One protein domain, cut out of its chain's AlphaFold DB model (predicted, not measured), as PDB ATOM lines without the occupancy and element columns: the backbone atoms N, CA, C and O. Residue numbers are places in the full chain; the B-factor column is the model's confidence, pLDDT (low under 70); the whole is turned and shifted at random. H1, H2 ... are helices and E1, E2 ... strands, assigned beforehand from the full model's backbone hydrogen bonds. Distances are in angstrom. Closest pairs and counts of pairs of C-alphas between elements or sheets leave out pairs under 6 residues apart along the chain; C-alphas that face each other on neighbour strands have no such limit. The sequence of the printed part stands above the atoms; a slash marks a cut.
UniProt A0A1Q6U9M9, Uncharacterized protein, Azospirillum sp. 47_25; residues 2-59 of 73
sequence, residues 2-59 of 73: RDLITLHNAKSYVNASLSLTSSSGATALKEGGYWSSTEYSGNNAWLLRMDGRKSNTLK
ATOM      1  N   ARG A   2     -28.847  44.343 -43.892       93.75
ATOM      2  CA  ARG A   2     -28.584  45.384 -42.877       93.75
ATOM      3  C   ARG A   2     -28.583  44.847 -41.443       93.75
ATOM      4  O   ARG A   2     -27.585  44.999 -40.756       93.75
ATOM      5  N   ASP A   3     -29.650  44.165 -41.031       94.31
ATOM      6  CA  ASP A   3     -29.788  43.725 -39.636       94.31
ATOM      7  C   ASP A   3     -28.720  42.689 -39.241       94.31
ATOM      8  O   ASP A   3     -28.206  42.711 -38.127       94.31
ATOM      9  N   LEU A   4     -28.309  41.830 -40.179       95.25
ATOM     10  CA  LEU A   4     -27.258  40.838 -39.951       95.25
ATOM     11  C   LEU A   4     -25.864  41.483 -39.857       95.25
ATOM     12  O   LEU A   4     -25.042  41.053 -39.055       95.25
ATOM     13  N   ILE A   5     -25.618  42.553 -40.625       96.31
ATOM     14  CA  ILE A   5     -24.404  43.379 -40.510       96.31
ATOM     15  C   ILE A   5     -24.370  44.081 -39.148       96.31
ATOM     16  O   ILE A   5     -23.347  44.047 -38.469       96.31
ATOM     17  N   THR A   6     -25.489  44.666 -38.715       96.25
ATOM     18  CA  THR A   6     -25.605  45.272 -37.381       96.25
ATOM     19  C   THR A   6     -25.339  44.242 -36.281       96.25
ATOM     20  O   THR A   6     -24.567  44.520 -35.366       96.25
ATOM     21  N   LEU A   7     -25.907  43.037 -36.399       95.69
ATOM     22  CA  LEU A   7     -25.666  41.941 -35.461       95.69
ATOM     23  C   LEU A   7     -24.186  41.541 -35.408       95.69
ATOM     24  O   LEU A   7     -23.653  41.351 -34.319       95.69
ATOM     25  N   HIS A   8     -23.515  41.440 -36.558       96.75
ATOM     26  CA  HIS A   8     -22.087  41.126 -36.619       96.75
ATOM     27  C   HIS A   8     -21.235  42.190 -35.911       96.75
ATOM     28  O   HIS A   8     -20.387  41.845 -35.091       96.75
ATOM     29  N   ASN A   9     -21.509  43.474 -36.158       97.25
ATOM     30  CA  ASN A   9     -20.783  44.576 -35.520       97.25
ATOM     31  C   ASN A   9     -20.958  44.584 -33.992       97.25
ATOM     32  O   ASN A   9     -20.046  44.969 -33.267       97.25
ATOM     33  N   ALA A  10     -22.108  44.124 -33.494       97.06
ATOM     34  CA  ALA A  10     -22.399  44.011 -32.066       97.06
ATOM     35  C   ALA A  10     -22.146  42.602 -31.488       97.06
ATOM     36  O   ALA A  10     -22.494  42.350 -30.329       97.06
ATOM     37  N   LYS A  11     -21.558  41.664 -32.255       96.12
ATOM     38  CA  LYS A  11     -21.583  40.225 -31.923       96.12
ATOM     39  C   LYS A  11     -20.987  39.893 -30.561       96.12
ATOM     40  O   LYS A  11     -21.476  38.985 -29.900       96.12
ATOM     41  N   SER A  12     -19.951  40.619 -30.141       96.62
ATOM     42  CA  SER A  12     -19.277  40.383 -28.861       96.62
ATOM     43  C   SER A  12     -20.229  40.628 -27.684       96.62
ATOM     44  O   SER A  12     -20.466  39.720 -26.887       96.62
ATOM     45  N   TYR A  13     -20.870  41.800 -27.639       97.81
ATOM     46  CA  TYR A  13     -21.829  42.164 -26.592       97.81
ATOM     47  C   TYR A  13     -23.089  41.289 -26.620       97.81
ATOM     48  O   TYR A  13     -23.591  40.868 -25.574       97.81
ATOM     49  N   VAL A  14     -23.580  40.970 -27.822       96.94
ATOM     50  CA  VAL A  14     -24.727  40.073 -27.994       96.94
ATOM     51  C   VAL A  14     -24.397  38.669 -27.485       96.94
ATOM     52  O   VAL A  14     -25.187  38.103 -26.737       96.94
ATOM     53  N   ASN A  15     -23.225  38.116 -27.813       97.12
ATOM     54  CA  ASN A  15     -22.813  36.802 -27.316       97.12
ATOM     55  C   ASN A  15     -22.617  36.780 -25.802       97.12
ATOM     56  O   ASN A  15     -23.041  35.816 -25.175       97.12
ATOM     57  N   ALA A  16     -22.042  37.829 -25.209       97.94
ATOM     58  CA  ALA A  16     -21.938  37.934 -23.755       97.94
ATOM     59  C   ALA A  16     -23.324  37.856 -23.093       97.94
ATOM     60  O   ALA A  16     -23.536  37.053 -22.187       97.94
ATOM     61  N   SER A  17     -24.291  38.615 -23.616       97.62
ATOM     62  CA  SER A  17     -25.671  38.611 -23.115       97.62
ATOM     63  C   SER A  17     -26.348  37.246 -23.296       97.62
ATOM     64  O   SER A  17     -26.962  36.729 -22.367       97.62
ATOM     65  N   LEU A  18     -26.189  36.620 -24.467       96.88
ATOM     66  CA  LEU A  18     -26.765  35.304 -24.753       96.88
ATOM     67  C   LEU A  18     -26.207  34.214 -23.838       96.88
ATOM     68  O   LEU A  18     -26.981  33.390 -23.357       96.88
ATOM     69  N   SER A  19     -24.900  34.234 -23.570       96.75
ATOM     70  CA  SER A  19     -24.252  33.297 -22.649       96.75
ATOM     71  C   SER A  19     -24.795  33.424 -21.226       96.75
ATOM     72  O   SER A  19     -25.053  32.404 -20.588       96.75
ATOM     73  N   LEU A  20     -25.040  34.649 -20.747       97.81
ATOM     74  CA  LEU A  20     -25.656  34.886 -19.434       97.81
ATOM     75  C   LEU A  20     -27.083  34.323 -19.350       97.81
ATOM     76  O   LEU A  20     -27.480  33.797 -18.317       97.81
ATOM     77  N   THR A  21     -27.836  34.381 -20.449       97.25
ATOM     78  CA  THR A  21     -29.211  33.853 -20.534       97.25
ATOM     79  C   THR A  21     -29.293  32.402 -21.026       97.25
ATOM     80  O   THR A  21     -30.370  31.924 -21.385       97.25
ATOM     81  N   SER A  22     -28.170  31.682 -21.082       96.06
ATOM     82  CA  SER A  22     -28.125  30.312 -21.617       96.06
ATOM     83  C   SER A  22     -28.980  29.325 -20.816       96.06
ATOM     84  O   SER A  22     -29.585  28.427 -21.400       96.06
ATOM     85  N   SER A  23     -29.132  29.545 -19.507       97.12
ATOM     86  CA  SER A  23     -30.039  28.781 -18.636       97.12
ATOM     87  C   SER A  23     -31.517  28.917 -19.023       97.12
ATOM     88  O   SER A  23     -32.318  28.048 -18.694       97.12
ATOM     89  N   SER A  24     -31.881  29.968 -19.763       96.75
ATOM     90  CA  SER A  24     -33.220  30.188 -20.324       96.75
ATOM     91  C   SER A  24     -33.349  29.705 -21.777       96.75
ATOM     92  O   SER A  24     -34.282  30.087 -22.477       96.75
ATOM     93  N   GLY A  25     -32.406  28.888 -22.259       95.88
ATOM     94  CA  GLY A  25     -32.424  28.312 -23.608       95.88
ATOM     95  C   GLY A  25     -31.815  29.202 -24.694       95.88
ATOM     96  O   GLY A  25     -31.871  28.861 -25.879       95.88
ATOM     97  N   ALA A  26     -31.207  30.335 -24.333       96.12
ATOM     98  CA  ALA A  26     -30.533  31.184 -25.305       96.12
ATOM     99  C   ALA A  26     -29.278  30.497 -25.869       96.12
ATOM    100  O   ALA A  26     -28.443  29.970 -25.138       96.12
ATOM    101  N   THR A  27     -29.117  30.548 -27.192       95.50
ATOM    102  CA  THR A  27     -27.917  30.043 -27.874       95.50
ATOM    103  C   THR A  27     -27.070  31.205 -28.375       95.50
ATOM    104  O   THR A  27     -27.580  32.065 -29.109       95.50
ATOM    105  N   ALA A  28     -25.784  31.212 -28.018       95.88
ATOM    106  CA  ALA A  28     -24.803  32.158 -28.543       95.88
ATOM    107  C   ALA A  28     -24.654  32.038 -30.072       95.88
ATOM    108  O   ALA A  28     -24.941  30.997 -30.672       95.88
ATOM    109  N   LEU A  29     -24.208  33.111 -30.723       95.88
ATOM    110  CA  LEU A  29     -23.875  33.077 -32.143       95.88
ATOM    111  C   LEU A  29     -22.680  32.144 -32.363       95.88
ATOM    112  O   LEU A  29     -21.688  32.206 -31.636       95.88
ATOM    113  N   LYS A  30     -22.784  31.296 -33.383       94.12
ATOM    114  CA  LYS A  30     -21.750  30.355 -33.803       94.12
ATOM    115  C   LYS A  30     -20.897  30.989 -34.891       94.12
ATOM    116  O   LYS A  30     -21.393  31.750 -35.721       94.12
ATOM    117  N   GLU A  31     -19.622  30.632 -34.929       91.62
ATOM    118  CA  GLU A  31     -18.779  30.975 -36.068       91.62
ATOM    119  C   GLU A  31     -19.247  30.159 -37.285       91.62
ATOM    120  O   GLU A  31     -19.305  28.930 -37.258       91.62
ATOM    121  N   GLY A  32     -19.696  30.851 -38.332       93.38
ATOM    122  CA  GLY A  32     -20.370  30.233 -39.473       93.38
ATOM    123  C   GLY A  32     -21.263  31.210 -40.227       93.38
ATOM    124  O   GLY A  32     -21.374  32.377 -39.852       93.38
ATOM    125  N   GLY A  33     -21.864  30.739 -41.322       95.12
ATOM    126  CA  GLY A  33     -22.728  31.543 -42.184       95.12
ATOM    127  C   GLY A  33     -24.162  31.628 -41.669       95.12
ATOM    128  O   GLY A  33     -24.751  30.615 -41.297       95.12
ATOM    129  N   TYR A  34     -24.719  32.835 -41.680       96.50
ATOM    130  CA  TYR A  34     -26.105  33.112 -41.327       96.50
ATOM    131  C   TYR A  34     -26.878  33.576 -42.552       96.50
ATOM    132  O   TYR A  34     -26.428  34.470 -43.273       96.50
ATOM    133  N   TRP A  35     -28.053  32.993 -42.761       95.81
ATOM    134  CA  TRP A  35     -28.962  33.391 -43.824       95.81
ATOM    135  C   TRP A  35     -29.468  34.820 -43.634       95.81
ATOM    136  O   TRP A  35     -29.799  35.245 -42.524       95.81
ATOM    137  N   SER A  36     -29.589  35.546 -44.744       93.75
ATOM    138  CA  SER A  36     -30.337  36.793 -44.816       93.75
ATOM    139  C   SER A  36     -31.601  36.600 -45.646       93.75
ATOM    140  O   SER A  36     -31.595  35.896 -46.648       93.75
ATOM    141  N   SER A  37     -32.664  37.319 -45.293       93.06
ATOM    142  CA  SER A  37     -33.862  37.473 -46.130       93.06
ATOM    143  C   SER A  37     -33.633  38.334 -47.384       93.06
ATOM    144  O   SER A  37     -34.576  38.641 -48.102       93.06
ATOM    145  N   THR A  38     -32.395  38.762 -47.656       95.50
ATOM    146  CA  THR A  38     -32.048  39.503 -48.876       95.50
ATOM    147  C   THR A  38     -31.691  38.539 -49.996       95.50
ATOM    148  O   THR A  38     -30.738  37.766 -49.889       95.50
ATOM    149  N   GLU A  39     -32.432  38.638 -51.091       96.06
ATOM    150  CA  GLU A  39     -32.179  37.887 -52.314       96.06
ATOM    151  C   GLU A  39     -30.873  38.323 -52.998       96.06
ATOM    152  O   GLU A  39     -30.539  39.509 -53.025       96.06
ATOM    153  N   TYR A  40     -30.124  37.350 -53.527       96.06
ATOM    154  CA  TYR A  40     -28.986  37.595 -54.421       96.06
ATOM    155  C   TYR A  40     -29.423  37.476 -55.883       96.06
ATOM    156  O   TYR A  40     -29.165  38.363 -56.690       96.06
ATOM    157  N   SER A  41     -30.085  36.368 -56.215       95.62
ATOM    158  CA  SER A  41     -30.667  36.068 -57.527       95.62
ATOM    159  C   SER A  41     -31.764  35.011 -57.355       95.62
ATOM    160  O   SER A  41     -31.958  34.511 -56.245       95.62
ATOM    161  N   GLY A  42     -32.461  34.627 -58.433       94.06
ATOM    162  CA  GLY A  42     -33.626  33.728 -58.363       94.06
ATOM    163  C   GLY A  42     -33.429  32.513 -57.445       94.06
ATOM    164  O   GLY A  42     -34.229  32.286 -56.535       94.06
ATOM    165  N   ASN A  43     -32.295  31.817 -57.573       94.12
ATOM    166  CA  ASN A  43     -31.992  30.639 -56.759       94.12
ATOM    167  C   ASN A  43     -31.044  30.901 -55.581       94.12
ATOM    168  O   ASN A  43     -30.835  29.982 -54.793       94.12
ATOM    169  N   ASN A  44     -30.499  32.109 -55.408       95.19
ATOM    170  CA  ASN A  44     -29.473  32.399 -54.400       95.19
ATOM    171  C   ASN A  44     -29.941  33.457 -53.392       95.19
ATOM    172  O   ASN A  44     -30.591  34.440 -53.745       95.19
ATOM    173  N   ALA A  45     -29.555  33.303 -52.130       95.75
ATOM    174  CA  ALA A  45     -29.732  34.338 -51.113       95.75
ATOM    175  C   ALA A  45     -28.388  34.740 -50.506       95.75
ATOM    176  O   ALA A  45     -27.427  33.962 -50.488       95.75
ATOM    177  N   TRP A  46     -28.315  35.982 -50.034       97.06
ATOM    178  CA  TRP A  46     -27.135  36.477 -49.345       97.06
ATOM    179  C   TRP A  46     -27.012  35.851 -47.954       97.06
ATOM    180  O   TRP A  46     -27.997  35.661 -47.238       97.06
ATOM    181  N   LEU A  47     -25.772  35.606 -47.543       95.62
ATOM    182  CA  LEU A  47     -25.412  35.213 -46.190       95.62
ATOM    183  C   LEU A  47     -24.270  36.091 -45.672       95.62
ATOM    184  O   LEU A  47     -23.432  36.584 -46.436       95.62
ATOM    185  N   LEU A  48     -24.220  36.256 -44.355       97.12
ATOM    186  CA  LEU A  48     -23.080  36.852 -43.665       97.12
ATOM    187  C   LEU A  48     -22.525  35.832 -42.684       97.12
ATOM    188  O   LEU A  48     -23.261  35.255 -41.886       97.12
ATOM    189  N   ARG A  49     -21.220  35.610 -42.742       95.25
ATOM    190  CA  ARG A  49     -20.523  34.795 -41.760       95.25
ATOM    191  C   ARG A  49     -20.185  35.634 -40.535       95.25
ATOM    192  O   ARG A  49     -19.854  36.809 -40.661       95.25
ATOM    193  N   MET A  50     -20.233  35.032 -39.348       94.81
ATOM    194  CA  MET A  50     -19.884  35.741 -38.108       94.81
ATOM    195  C   MET A  50     -18.390  36.083 -38.002       94.81
ATOM    196  O   MET A  50     -18.034  36.933 -37.189       94.81
ATOM    197  N   ASP A  51     -17.555  35.553 -38.901       93.19
ATOM    198  CA  ASP A  51     -16.176  35.997 -39.150       93.19
ATOM    199  C   ASP A  51     -16.084  37.275 -40.022       93.19
ATOM    200  O   ASP A  51     -14.991  37.764 -40.282       93.19
ATOM    201  N   GLY A  52     -17.223  37.826 -40.463       92.94
ATOM    202  CA  GLY A  52     -17.343  39.081 -41.216       92.94
ATOM    203  C   GLY A  52     -17.443  38.916 -42.734       92.94
ATOM    204  O   GLY A  52     -17.734  39.879 -43.447       92.94
ATOM    205  N   ARG A  53     -17.253  37.703 -43.267       95.12
ATOM    206  CA  ARG A  53     -17.274  37.465 -44.717       95.12
ATOM    207  C   ARG A  53     -18.701  37.427 -45.266       95.12
ATOM    208  O   ARG A  53     -19.557  36.691 -44.774       95.12
ATOM    209  N   LYS A  54     -18.945  38.176 -46.341       95.81
ATOM    210  CA  LYS A  54     -20.199  38.138 -47.111       95.81
ATOM    211  C   LYS A  54     -20.083  37.120 -48.240       95.81
ATOM    212  O   LYS A  54     -19.050  37.051 -48.895       95.81
ATOM    213  N   SER A  55     -21.141  36.351 -48.472       95.31
ATOM    214  CA  SER A  55     -21.237  35.427 -49.606       95.31
ATOM    215  C   SER A  55     -22.699  35.247 -50.015       95.31
ATOM    216  O   SER A  55     -23.601  35.757 -49.353       95.31
ATOM    217  N   ASN A  56     -22.952  34.521 -51.094       94.56
ATOM    218  CA  ASN A  56     -24.282  34.064 -51.467       94.56
ATOM    219  C   ASN A  56     -24.242  32.560 -51.737       94.56
ATOM    220  O   ASN A  56     -23.184  31.997 -52.013       94.56
ATOM    221  N   THR A  57     -25.390  31.905 -51.629       94.56
ATOM    222  CA  THR A  57     -25.494  30.477 -51.923       94.56
ATOM    223  C   THR A  57     -26.914  30.106 -52.324       94.56
ATOM    224  O   THR A  57     -27.854  30.873 -52.091       94.56
ATOM    225  N   LEU A  58     -27.061  28.932 -52.936       94.31
ATOM    226  CA  LEU A  58     -28.334  28.399 -53.403       94.31
ATOM    227  C   LEU A  58     -29.301  28.163 -52.225       94.31
ATOM    228  O   LEU A  58     -28.925  27.580 -51.208       94.31
ATOM    229  N   LYS A  59     -30.560  28.581 -52.390       90.44
ATOM    230  CA  LYS A  59     -31.652  28.466 -51.401       90.44
ATOM    231  C   LYS A  59     -32.115  27.016 -51.186       90.44
ATOM    232  O   LYS A  59     -32.717  26.714 -50.164       90.44
TER     233      LYS A  59
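This is residues 2 to 59 of the 73 residues of an uncharacterized protein of Azospirillum sp. 47_25 (UniProt A0A1Q6U9M9). A small, strongly twisted sheet of three strands makes one end of an elongated model, with the short helix H1 packed on it. Helix H2 leads away from the sheet toward the other end, and residues 21 to 32, with no named element, fold back from there to E1. The printed part has 58 residues, with two named helices and three named strands in the order H1, H2, E1, E2, E3; the class is mixed, helices and strands. The sheet, in the order E1, E2, E3, is antiparallel and a meander, each strand the antiparallel neighbour of the one before. The whole is loose, with a radius of gyration of the C-alphas of 12.9 A and spans of 40 by 21 by 16 A.

H1, residues 2 to 9, and H2, residues 11 to 20, are close but not clearly touching, about perpendicular at 77 degrees; their closest C-alphas, of Leu 7 and Val 14, are 7.8 A apart. In both helices every O i to N i+4 pair is within hydrogen-bond range. E1, residues 33 to 41, bends by 90 degrees at residue 37. It forms a hairpin with E2, residues 44 to 49, with N 34 and O 48 at 2.8 A. E2 forms a hairpin with E3, residues 54 to 58, with N 47 and O 55 at 2.8 A. H1 is on the sheet at a height of 9.5 A, over E2 and only just not over E1, on which 2 of its 8 C-alphas fall. It runs along the strands, at 2 degrees to E2 on the local plane; the closest C-alphas of H1 and E2, Leu 4 and Leu 48, are 6.9 A apart. H2 is not on the sheet.

H1 begins with C-alpha 2 at (-28.584, 45.384, -42.877). H2 is 14.2 A long, E1 17.9 A and E2 15.7 A. E3 ends with C-alpha 58 at (-28.334, 28.399, -53.403).

The C-alphas farthest apart, of Ser 23 and Gly 42, are 40.2 A apart. The link from H2 to E1 is long; the other three are tight. The printed part has no cut, and no printed residue is under 70 in pLDDT.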